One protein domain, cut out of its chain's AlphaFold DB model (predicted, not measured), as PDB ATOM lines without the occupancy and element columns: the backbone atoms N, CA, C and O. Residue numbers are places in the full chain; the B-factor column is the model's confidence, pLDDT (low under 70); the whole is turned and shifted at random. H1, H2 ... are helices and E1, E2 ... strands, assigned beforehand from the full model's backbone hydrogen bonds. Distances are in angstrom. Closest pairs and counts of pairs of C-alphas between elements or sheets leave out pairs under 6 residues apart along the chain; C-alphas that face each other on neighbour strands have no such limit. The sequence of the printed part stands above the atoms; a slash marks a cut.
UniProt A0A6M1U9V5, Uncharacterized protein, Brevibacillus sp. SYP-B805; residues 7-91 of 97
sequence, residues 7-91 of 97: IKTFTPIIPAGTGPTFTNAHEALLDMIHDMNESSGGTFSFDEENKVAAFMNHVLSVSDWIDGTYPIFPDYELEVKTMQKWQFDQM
ATOM      1  N   ILE A   7     -44.222  43.897  15.008       86.12
ATOM      2  CA  ILE A   7     -43.004  44.393  15.631       86.12
ATOM      3  C   ILE A   7     -42.321  43.243  16.355       86.12
ATOM      4  O   ILE A   7     -42.977  42.349  16.893       86.12
ATOM      5  N   LYS A   8     -40.993  43.263  16.327       87.56
ATOM      6  CA  LYS A   8     -40.182  42.366  17.135       87.56
ATOM      7  C   LYS A   8     -39.961  43.032  18.482       87.56
ATOM      8  O   LYS A   8     -39.607  44.208  18.540       87.56
ATOM      9  N   THR A   9     -40.219  42.285  19.536       89.62
ATOM     10  CA  THR A   9     -40.057  42.723  20.910       89.62
ATOM     11  C   THR A   9     -39.015  41.863  21.601       89.62
ATOM     12  O   THR A   9     -38.868  40.680  21.287       89.62
ATOM     13  N   PHE A  10     -38.321  42.472  22.547       90.00
ATOM     14  CA  PHE A  10     -37.208  41.913  23.290       90.00
ATOM     15  C   PHE A  10     -37.528  42.085  24.770       90.00
ATOM     16  O   PHE A  10     -37.538  43.205  25.274       90.00
ATOM     17  N   THR A  11     -37.844  40.986  25.442       90.25
ATOM     18  CA  THR A  11     -38.164  40.984  26.868       90.25
ATOM     19  C   THR A  11     -36.992  40.362  27.621       90.25
ATOM     20  O   THR A  11     -36.716  39.175  27.423       90.25
ATOM     21  N   PRO A  12     -36.275  41.126  28.456       90.19
ATOM     22  CA  PRO A  12     -35.242  40.578  29.309       90.19
ATOM     23  C   PRO A  12     -35.885  39.756  30.427       90.19
ATOM     24  O   PRO A  12     -36.863  40.159  31.054       90.19
ATOM     25  N   ILE A  13     -35.348  38.570  30.664       89.50
ATOM     26  CA  ILE A  13     -35.692  37.694  31.776       89.50
ATOM     27  C   ILE A  13     -34.482  37.725  32.700       89.50
ATOM     28  O   ILE A  13     -33.409  37.230  32.350       89.50
ATOM     29  N   ILE A  14     -34.663  38.361  33.849       86.75
ATOM     30  CA  ILE A  14     -33.643  38.541  34.879       86.75
ATOM     31  C   ILE A  14     -33.917  37.569  36.039       86.75
ATOM     32  O   ILE A  14     -35.043  37.083  36.193       86.75
ATOM     33  N   PRO A  15     -32.942  37.297  36.919       80.06
ATOM     34  CA  PRO A  15     -33.151  36.402  38.058       80.06
ATOM     35  C   PRO A  15     -34.292  36.854  38.985       80.06
ATOM     36  O   PRO A  15     -34.963  36.030  39.606       80.06
ATOM     37  N   ALA A  16     -34.517  38.170  39.075       78.12
ATOM     38  CA  ALA A  16     -35.579  38.759  39.884       78.12
ATOM     39  C   ALA A  16     -36.986  38.587  39.271       78.12
ATOM     40  O   ALA A  16     -37.974  38.670  40.004       78.12
ATOM     41  N   GLY A  17     -37.091  38.308  37.965       80.88
ATOM     42  CA  GLY A  17     -38.360  38.167  37.254       80.88
ATOM     43  C   GLY A  17     -38.285  38.514  35.763       80.88
ATOM     44  O   GLY A  17     -37.234  38.506  35.133       80.88
ATOM     45  N   THR A  18     -39.436  38.811  35.166       83.06
ATOM     46  CA  THR A  18     -39.508  39.298  33.782       83.06
ATOM     47  C   THR A  18     -39.388  40.818  33.780       83.06
ATOM     48  O   THR A  18     -40.197  41.493  34.414       83.06
ATOM     49  N   GLY A  19     -38.382  41.340  33.083       80.38
ATOM     50  CA  GLY A  19     -38.191  42.770  32.889       80.38
ATOM     51  C   GLY A  19     -39.123  43.354  31.818       80.38
ATOM     52  O   GLY A  19     -39.952  42.646  31.234       80.38
ATOM     53  N   PRO A  20     -39.015  44.664  31.555       82.69
ATOM     54  CA  PRO A  20     -39.884  45.361  30.615       82.69
ATOM     55  C   PRO A  20     -39.680  44.897  29.168       82.69
ATOM     56  O   PRO A  20     -38.571  44.641  28.711       82.69
ATOM     57  N   THR A  21     -40.765  44.803  28.402       87.19
ATOM     58  CA  THR A  21     -40.684  44.449  26.981       87.19
ATOM     59  C   THR A  21     -40.253  45.660  26.156       87.19
ATOM     60  O   THR A  21     -40.970  46.656  26.072       87.19
ATOM     61  N   PHE A  22     -39.120  45.552  25.466       87.75
ATOM     62  CA  PHE A  22     -38.598  46.596  24.587       87.75
ATOM     63  C   PHE A  22     -38.880  46.296  23.116       87.75
ATOM     64  O   PHE A  22     -39.010  45.146  22.704       87.75
ATOM     65  N   THR A  23     -38.916  47.333  22.282       87.25
ATOM     66  CA  THR A  23     -38.935  47.176  20.810       87.25
ATOM     67  C   THR A  23     -37.535  47.214  20.199       87.25
ATOM     68  O   THR A  23     -37.359  46.943  19.010       87.25
ATOM     69  N   ASN A  24     -36.527  47.515  21.020       87.25
ATOM     70  CA  ASN A  24     -35.131  47.613  20.637       87.25
ATOM     71  C   ASN A  24     -34.289  46.638  21.468       87.25
ATOM     72  O   ASN A  24     -34.300  46.684  22.696       87.25
ATOM     73  N   ALA A  25     -33.527  45.781  20.788       86.75
ATOM     74  CA  ALA A  25     -32.640  44.818  21.432       86.75
ATOM     75  C   ALA A  25     -31.562  45.492  22.294       86.75
ATOM     76  O   ALA A  25     -31.170  44.951  23.321       86.75
ATOM     77  N   HIS A  26     -31.094  46.679  21.891       88.00
ATOM     78  CA  HIS A  26     -30.094  47.437  22.645       88.00
ATOM     79  C   HIS A  26     -30.602  47.843  24.026       88.00
ATOM     80  O   HIS A  26     -29.876  47.702  25.002       88.00
ATOM     81  N   GLU A  27     -31.846  48.319  24.108       89.00
ATOM     82  CA  GLU A  27     -32.448  48.746  25.376       89.00
ATOM     83  C   GLU A  27     -32.658  47.551  26.308       89.00
ATOM     84  O   GLU A  27     -32.280  47.626  27.471       89.00
ATOM     85  N   ALA A  28     -33.133  46.420  25.776       88.38
ATOM     86  CA  ALA A  28     -33.273  45.191  26.554       88.38
ATOM     87  C   ALA A  28     -31.929  44.685  27.103       88.38
ATOM     88  O   ALA A  28     -31.844  44.284  28.259       88.38
ATOM     89  N   LEU A  29     -30.866  44.722  26.294       88.56
ATOM     90  CA  LEU A  29     -29.527  44.334  26.744       88.56
ATOM     91  C   LEU A  29     -28.967  45.305  27.785       88.56
ATOM     92  O   LEU A  29     -28.320  44.865  28.732       88.56
ATOM     93  N   LEU A  30     -29.190  46.608  27.606       89.81
ATOM     94  CA  LEU A  30     -28.751  47.627  28.553       89.81
ATOM     95  C   LEU A  30     -29.406  47.428  29.920       89.81
ATOM     96  O   LEU A  30     -28.701  47.463  30.920       89.81
ATOM     97  N   ASP A  31     -30.709  47.158  29.943       87.75
ATOM     98  CA  ASP A  31     -31.472  46.870  31.162       87.75
ATOM     99  C   ASP A  31     -30.917  45.639  31.903       87.75
ATOM    100  O   ASP A  31     -30.616  45.707  33.092       87.75
ATOM    101  N   MET A  32     -30.636  44.547  31.179       87.56
ATOM    102  CA  MET A  32     -30.015  43.342  31.756       87.56
ATOM    103  C   MET A  32     -28.625  43.614  32.339       87.56
ATOM    104  O   MET A  32     -28.279  43.107  33.403       87.56
ATOM    105  N   ILE A  33     -27.802  44.384  31.622       89.12
ATOM    106  CA  ILE A  33     -26.456  44.748  32.080       89.12
ATOM    107  C   ILE A  33     -26.548  45.646  33.314       89.12
ATOM    108  O   ILE A  33     -25.729  45.492  34.221       89.12
ATOM    109  N   HIS A  34     -27.537  46.538  33.354       88.25
ATOM    110  CA  HIS A  34     -27.780  47.424  34.480       88.25
ATOM    111  C   HIS A  34     -28.164  46.643  35.738       88.25
ATOM    112  O   HIS A  34     -27.474  46.759  36.750       88.25
ATOM    113  N   ASP A  35     -29.155  45.751  35.650       86.88
ATOM    114  CA  ASP A  35     -29.558  44.871  36.759       86.88
ATOM    115  C   ASP A  35     -28.391  43.990  37.243       86.88
ATOM    116  O   ASP A  35     -28.124  43.855  38.442       86.88
ATOM    117  N   MET A  36     -27.592  43.461  36.312       85.81
ATOM    118  CA  MET A  36     -26.396  42.688  36.645       85.81
ATOM    119  C   MET A  36     -25.336  43.532  37.370       85.81
ATOM    120  O   MET A  36     -24.694  43.056  38.314       85.81
ATOM    121  N   ASN A  37     -25.121  44.774  36.937       86.50
ATOM    122  CA  ASN A  37     -24.178  45.687  37.572       86.50
ATOM    123  C   ASN A  37     -24.669  46.072  38.974       86.50
ATOM    124  O   ASN A  37     -23.889  45.979  39.923       86.50
ATOM    125  N   GLU A  38     -25.949  46.415  39.135       86.69
ATOM    126  CA  GLU A  38     -26.554  46.721  40.436       86.69
ATOM    127  C   GLU A  38     -26.482  45.525  41.397       86.69
ATOM    128  O   GLU A  38     -26.003  45.666  42.527       86.69
ATOM    129  N   SER A  39     -26.849  44.324  40.937       82.62
ATOM    130  CA  SER A  39     -26.800  43.094  41.743       82.62
ATOM    131  C   SER A  39     -25.376  42.682  42.138       82.62
ATOM    132  O   SER A  39     -25.172  42.108  43.211       82.62
ATOM    133  N   SER A  40     -24.374  43.026  41.324       80.44
ATOM    134  CA  SER A  40     -22.953  42.759  41.595       80.44
ATOM    135  C   SER A  40     -22.271  43.829  42.462       80.44
ATOM    136  O   SER A  40     -21.080  43.706  42.758       80.44
ATOM    137  N   GLY A  41     -22.995  44.870  42.892       79.38
ATOM    138  CA  GLY A  41     -22.465  45.940  43.743       79.38
ATOM    139  C   GLY A  41     -21.934  47.170  42.996       79.38
ATOM    140  O   GLY A  41     -21.156  47.924  43.575       79.38
ATOM    141  N   GLY A  42     -22.348  47.372  41.742       76.50
ATOM    142  CA  GLY A  42     -22.255  48.626  40.991       76.50
ATOM    143  C   GLY A  42     -20.833  49.133  40.785       76.50
ATOM    144  O   GLY A  42     -20.373  50.019  41.505       76.50
ATOM    145  N   THR A  43     -20.126  48.591  39.792       77.88
ATOM    146  CA  THR A  43     -18.747  49.023  39.475       77.88
ATOM    147  C   THR A  43     -18.650  49.800  38.165       77.88
ATOM    148  O   THR A  43     -17.745  50.620  38.017       77.88
ATOM    149  N   PHE A  44     -19.570  49.555  37.227       81.12
ATOM    150  CA  PHE A  44     -19.588  50.210  35.922       81.12
ATOM    151  C   PHE A  44     -20.432  51.481  35.941       81.12
ATOM    152  O   PHE A  44     -21.457  51.559  36.620       81.12
ATOM    153  N   SER A  45     -19.993  52.474  35.174       87.00
ATOM    154  CA  SER A  45     -20.788  53.659  34.862       87.00
ATOM    155  C   SER A  45     -21.771  53.388  33.719       87.00
ATOM    156  O   SER A  45     -21.505  52.563  32.847       87.00
ATOM    157  N   PHE A  46     -22.852  54.169  33.654       85.12
ATOM    158  CA  PHE A  46     -23.850  54.086  32.579       85.12
ATOM    159  C   PHE A  46     -23.259  54.148  31.164       85.12
ATOM    160  O   PHE A  46     -23.739  53.492  30.243       85.12
ATOM    161  N   ASP A  47     -22.179  54.911  30.970       89.19
ATOM    162  CA  ASP A  47     -21.492  54.983  29.678       89.19
ATOM    163  C   ASP A  47     -20.811  53.654  29.303       89.19
ATOM    164  O   ASP A  47     -20.811  53.256  28.136       89.19
ATOM    165  N   GLU A  48     -20.260  52.940  30.286       88.25
ATOM    166  CA  GLU A  48     -19.661  51.616  30.094       88.25
ATOM    167  C   GLU A  48     -20.734  50.559  29.834       88.25
ATOM    168  O   GLU A  48     -20.596  49.784  28.887       88.25
ATOM    169  N   GLU A  49     -21.827  50.577  30.600       89.56
ATOM    170  CA  GLU A  49     -22.984  49.693  30.399       89.56
ATOM    171  C   GLU A  49     -23.549  49.859  28.979       89.56
ATOM    172  O   GLU A  49     -23.711  48.885  28.242       89.56
ATOM    173  N   ASN A  50     -23.731  51.107  28.533       89.50
ATOM    174  CA  ASN A  50     -24.219  51.427  27.194       89.50
ATOM    175  C   ASN A  50     -23.257  50.970  26.085       89.50
ATOM    176  O   ASN A  50     -23.692  50.471  25.044       89.50
ATOM    177  N   LYS A  51     -21.941  51.090  26.294       89.00
ATOM    178  CA  LYS A  51     -20.935  50.572  25.350       89.00
ATOM    179  C   LYS A  51     -20.966  49.052  25.258       89.00
ATOM    180  O   LYS A  51     -20.861  48.524  24.151       89.00
ATOM    181  N   VAL A  52     -21.118  48.356  26.383       88.38
ATOM    182  CA  VAL A  52     -21.218  46.890  26.411       88.38
ATOM    183  C   VAL A  52     -22.507  46.437  25.728       88.38
ATOM    184  O   VAL A  52     -22.437  45.574  24.855       88.38
ATOM    185  N   ALA A  53     -23.647  47.067  26.020       88.81
ATOM    186  CA  ALA A  53     -24.921  46.784  25.356       88.81
ATOM    187  C   ALA A  53     -24.825  46.973  23.834       88.81
ATOM    188  O   ALA A  53     -25.203  46.085  23.066       88.81
ATOM    189  N   ALA A  54     -24.226  48.083  23.387       87.69
ATOM    190  CA  ALA A  54     -24.036  48.369  21.966       87.69
ATOM    191  C   ALA A  54     -23.106  47.344  21.303       87.69
ATOM    192  O   ALA A  54     -23.381  46.870  20.197       87.69
ATOM    193  N   PHE A  55     -22.019  46.979  21.986       87.88
ATOM    194  CA  PHE A  55     -21.087  45.960  21.522       87.88
ATOM    195  C   PHE A  55     -21.767  44.594  21.400       87.88
ATOM    196  O   PHE A  55     -21.645  43.946  20.363       87.88
ATOM    197  N   MET A  56     -22.534  44.175  22.405       86.31
ATOM    198  CA  MET A  56     -23.263  42.906  22.388       86.31
ATOM    199  C   MET A  56     -24.334  42.880  21.305       86.31
ATOM    200  O   MET A  56     -24.392  41.914  20.549       86.31
ATOM    201  N   ASN A  57     -25.122  43.947  21.164       87.75
ATOM    202  CA  ASN A  57     -26.116  44.047  20.098       87.75
ATOM    203  C   ASN A  57     -25.462  43.942  18.709       87.75
ATOM    204  O   ASN A  57     -26.005  43.286  17.823       87.75
ATOM    205  N   HIS A  58     -24.276  44.536  18.529       85.94
ATOM    206  CA  HIS A  58     -23.535  44.470  17.268       85.94
ATOM    207  C   HIS A  58     -22.905  43.097  16.999       85.94
ATOM    208  O   HIS A  58     -22.931  42.625  15.867       85.94
ATOM    209  N   VAL A  59     -22.333  42.452  18.020       85.62
ATOM    210  CA  VAL A  59     -21.653  41.152  17.883       85.62
ATOM    211  C   VAL A  59     -22.647  40.005  17.735       85.62
ATOM    212  O   VAL A  59     -22.431  39.098  16.935       85.62
ATOM    213  N   LEU A  60     -23.721  40.029  18.520       82.62
ATOM    214  CA  LEU A  60     -24.724  38.968  18.549       82.62
ATOM    215  C   LEU A  60     -25.810  39.160  17.486       82.62
ATOM    216  O   LEU A  60     -26.558  38.218  17.224       82.62
ATOM    217  N   SER A  61     -25.908  40.354  16.889       86.44
ATOM    218  CA  SER A  61     -26.978  40.737  15.961       86.44
ATOM    219  C   SER A  61     -28.357  40.356  16.498       86.44
ATOM    220  O   SER A  61     -29.174  39.761  15.797       86.44
ATOM    221  N   VAL A  62     -28.622  40.688  17.767       82.19
ATOM    222  CA  VAL A  62     -29.845  40.284  18.487       82.19
ATOM    223  C   VAL A  62     -31.112  40.724  17.749       82.19
ATOM    224  O   VAL A  62     -32.126  40.029  17.746       82.19
ATOM    225  N   SER A  63     -31.033  41.842  17.027       80.25
ATOM    226  CA  SER A  63     -32.117  42.345  16.177       80.25
ATOM    227  C   SER A  63     -32.573  41.347  15.095       80.25
ATOM    228  O   SER A  63     -33.748  41.339  14.712       80.25
ATOM    229  N   ASP A  64     -31.684  40.462  14.638       85.38
ATOM    230  CA  ASP A  64     -31.946  39.458  13.599       85.38
ATOM    231  C   ASP A  64     -32.410  38.106  14.159       85.38
ATOM    232  O   ASP A  64     -32.773  37.213  13.390       85.38
ATOM    233  N   TRP A  65     -32.456  37.940  15.483       86.56
ATOM    234  CA  TRP A  65     -32.858  36.676  16.103       86.56
ATOM    235  C   TRP A  65     -34.316  36.333  15.799       86.56
ATOM    236  O   TRP A  65     -35.165  37.216  15.649       86.56
ATOM    237  N   ILE A  66     -34.604  35.041  15.659       89.81
ATOM    238  CA  ILE A  66     -35.974  34.553  15.482       89.81
ATOM    239  C   ILE A  66     -36.692  34.519  16.831       89.81
ATOM    240  O   ILE A  66     -36.061  34.639  17.875       89.81
ATOM    241  N   ASP A  67     -38.010  34.350  16.806       90.44
ATOM    242  CA  ASP A  67     -38.793  34.237  18.032       90.44
ATOM    243  C   ASP A  67     -38.316  33.037  18.870       90.44
ATOM    244  O   ASP A  67     -38.250  31.907  18.374       90.44
ATOM    245  N   GLY A  68     -37.988  33.286  20.136       90.25
ATOM    246  CA  GLY A  68     -37.420  32.301  21.049       90.25
ATOM    247  C   GLY A  68     -36.773  32.940  22.275       90.25
ATOM    248  O   GLY A  68     -36.574  34.151  22.327       90.25
ATOM    249  N   THR A  69     -36.435  32.111  23.257       91.75
ATOM    250  CA  THR A  69     -35.733  32.528  24.476       91.75
ATOM    251  C   THR A  69     -34.265  32.147  24.365       91.75
ATOM    252  O   THR A  69     -33.940  30.989  24.091       91.75
ATOM    253  N   TYR A  70     -33.383  33.124  24.549       90.19
ATOM    254  CA  TYR A  70     -31.948  32.966  24.357       90.19
ATOM    255  C   TYR A  70     -31.189  33.311  25.637       90.19
ATOM    256  O   TYR A  70     -31.310  34.436  26.117       90.19
ATOM    257  N   PRO A  71     -30.363  32.401  26.174       89.62
ATOM    258  CA  PRO A  71     -29.519  32.718  27.316       89.62
ATOM    259  C   PRO A  71     -28.406  33.686  26.893       89.62
ATOM    260  O   PRO A  71     -27.667  33.413  25.944       89.62
ATOM    261  N   ILE A  72     -28.287  34.811  27.600       85.62
ATOM    262  CA  ILE A  72     -27.237  35.818  27.377       85.62
ATOM    263  C   ILE A  72     -26.130  35.666  28.426       85.62
ATOM    264  O   ILE A  72     -24.952  35.584  28.076       85.62
ATOM    265  N   PHE A  73     -26.517  35.577  29.701       82.69
ATOM    266  CA  PHE A  73     -25.624  35.374  30.844       82.69
ATOM    267  C   PHE A  73     -26.163  34.245  31.740       82.69
ATOM    268  O   PHE A  73     -27.302  33.809  31.557       82.69
ATOM    269  N   PRO A  74     -25.378  33.737  32.707       80.94
ATOM    270  CA  PRO A  74     -25.900  32.821  33.717       80.94
ATOM    271  C   PRO A  74     -27.069  33.477  34.457       80.94
ATOM    272  O   PRO A  74     -26.889  34.554  35.009       80.94
ATOM    273  N   ASP A  75     -28.240  32.840  34.435       85.00
ATOM    274  CA  ASP A  75     -29.504  33.330  35.014       85.00
ATOM    275  C   ASP A  75     -30.156  34.537  34.301       85.00
ATOM    276  O   ASP A  75     -31.157  35.061  34.785       85.00
ATOM    277  N   TYR A  76     -29.648  34.938  33.127       87.88
ATOM    278  CA  TYR A  76     -30.240  35.997  32.302       87.88
ATOM    279  C   TYR A  76     -30.557  35.499  30.894       87.88
ATOM    280  O   TYR A  76     -29.669  35.084  30.137       87.88
ATOM    281  N   GLU A  77     -31.816  35.628  30.501       92.00
ATOM    282  CA  GLU A  77     -32.300  35.239  29.182       92.00
ATOM    283  C   GLU A  77     -32.963  36.423  28.481       92.00
ATOM    284  O   GLU A  77     -33.422  37.373  29.105       92.00
ATOM    285  N   LEU A  78     -33.013  36.373  27.157       90.88
ATOM    286  CA  LEU A  78     -33.720  37.341  26.342       90.88
ATOM    287  C   LEU A  78     -34.793  36.615  25.540       90.88
ATOM    288  O   LEU A  78     -34.486  35.787  24.680       90.88
ATOM    289  N   GLU A  79     -36.054  36.926  25.819       91.88
ATOM    290  CA  GLU A  79     -37.178  36.467  25.013       91.88
ATOM    291  C   GLU A  79     -37.367  37.407  23.821       91.88
ATOM    292  O   GLU A  79     -37.689  38.587  23.961       91.88
ATOM    293  N   VAL A  80     -37.185  36.861  22.626       92.06
ATOM    294  CA  VAL A  80     -37.492  37.517  21.361       92.06
ATOM    295  C   VAL A  80     -38.862  37.040  20.908       92.06
ATOM    296  O   VAL A  80     -39.112  35.837  20.804       92.06
ATOM    297  N   LYS A  81     -39.763  37.974  20.610       90.75
ATOM    298  CA  LYS A  81     -41.118  37.644  20.167       90.75
ATOM    299  C   LYS A  81     -41.608  38.621  19.120       90.75
ATOM    300  O   LYS A  81     -41.489  39.830  19.280       90.75
ATOM    301  N   THR A  82     -42.222  38.117  18.061       88.69
ATOM    302  CA  THR A  82     -42.878  38.956  17.065       88.69
ATOM    303  C   THR A  82     -44.365  39.038  17.395       88.69
ATOM    304  O   THR A  82     -45.090  38.043  17.341       88.69
ATOM    305  N   MET A  83     -44.850  40.237  17.714       86.06
ATOM    306  CA  MET A  83     -46.261  40.485  18.031       86.06
ATOM    307  C   MET A  83     -46.817  41.670  17.242       86.06
ATOM    308  O   MET A  83     -46.081  42.398  16.575       86.06
ATOM    309  N   GLN A  84     -48.139  41.846  17.248       84.38
ATOM    310  CA  GLN A  84     -48.738  43.005  16.583       84.38
ATOM    311  C   GLN A  84     -48.556  44.256  17.442       84.38
ATOM    312  O   GLN A  84     -48.692  44.193  18.661       84.38
ATOM    313  N   LYS A  85     -48.298  45.402  16.808       79.19
ATOM    314  CA  LYS A  85     -48.067  46.676  17.497       79.19
ATOM    315  C   LYS A  85     -49.204  47.037  18.456       79.19
ATOM    316  O   LYS A  85     -48.936  47.401  19.590       79.19
ATOM    317  N   TRP A  86     -50.459  46.819  18.059       79.25
ATOM    318  CA  TRP A  86     -51.601  47.040  18.954       79.25
ATOM    319  C   TRP A  86     -51.629  46.109  20.178       79.25
ATOM    320  O   TRP A  86     -52.250  46.465  21.172       79.25
ATOM    321  N   GLN A  87     -51.017  44.918  20.109       78.12
ATOM    322  CA  GLN A  87     -50.895  44.022  21.266       78.12
ATOM    323  C   GLN A  87     -49.862  44.566  22.239       78.12
ATOM    324  O   GLN A  87     -50.130  44.573  23.430       78.12
ATOM    325  N   PHE A  88     -48.734  45.056  21.723       80.44
ATOM    326  CA  PHE A  88     -47.706  45.718  22.519       80.44
ATOM    327  C   PHE A  88     -48.233  46.997  23.181       80.44
ATOM    328  O   PHE A  88     -48.096  47.144  24.384       80.44
ATOM    329  N   ASP A  89     -48.939  47.856  22.439       74.25
ATOM    330  CA  ASP A  89     -49.553  49.080  22.986       74.25
ATOM    331  C   ASP A  89     -50.666  48.782  24.027       74.25
ATOM    332  O   ASP A  89     -51.100  49.675  24.748       74.25
ATOM    333  N   GLN A  90     -51.169  47.540  24.080       72.88
ATOM    334  CA  GLN A  90     -52.127  47.063  25.088       72.88
ATOM    335  C   GLN A  90     -51.480  46.255  26.212       72.88
ATOM    336  O   GLN A  90     -52.178  45.897  27.168       72.88
ATOM    337  N   MET A  91     -50.187  45.931  26.115       71.44
ATOM    338  CA  MET A  91     -49.485  45.376  27.260       71.44
ATOM    339  C   MET A  91     -49.506  46.453  28.342       71.44
ATOM    340  O   MET A  91     -49.272  47.622  28.025       71.44
TER     341      MET A  91
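What this domain is: This is residues 7 to 91 of the 97 residues of an uncharacterized protein of Brevibacillus sp. SYP-B805 (UniProt A0A6M1U9V5). A three-stranded antiparallel sheet has H1 packed slantwise over one face and no named helix over the other; H2 packs on H1, off the sheet. Tiny H3 continues E3 at the sheet's far end. The 85 printed residues hold E1, H1, H2, E2, E3 and H3 in chain order, a mixed class, with sheet order E1 - E3 - E2. The whole is compact, with a radius of gyration of the C-alphas of 12.7 A and spans of 38 by 26 by 21 A.

How they stand to each other: E1, residues 7 to 14, is antiparallel to E3, residues 76 to 84, at 155 degrees; N 9 and O 81 are 2.8 A apart, within hydrogen-bond range. H1, residues 25 to 39, is on the sheet in two layers, a helix on one face, at a height over the sheet of 8.8 A. It lies over E1 and E3, only just slantwise, at 31 degrees to E3 on the local plane; the closest C-alphas of E1 and H1, Pro 12 and Ala 28, are 5.7 A apart. H2, residues 46 to 60, touches H1 at a steep tilt of 50 degrees, opposite ways; their closest C-alphas, Leu 30 and Ala 53, are 5.1 A apart. E2, residues 68 to 73, forms a hairpin with E3; N 70 and O 78 are 2.9 A apart, within hydrogen-bond range. E1, H1 H2 and E2 form a split strand-helix-strand unit, E3 standing between its two strands, with a left-handed crossover. H3, residues 85 to 88, only grazes the sheet. Every O i to N i+4 pair is within hydrogen-bond range in H1 and H2; H3 is too short for one.

Where its parts are: E1 begins at C-alpha 7 (-43.004, 44.393, 15.631) and spans 22.2 A; H1 spans 21.2 A, H2 20.6 A, E2 15.6 A and E3 25.3 A. H3 ends at C-alpha 88 (-47.706, 45.718, 22.519).

The domain as a whole: The C-alphas farthest apart, Thr 43 and Trp 86, are 38.8 A apart. The printed part has no cut and no long link, and no printed residue is under pLDDT 70.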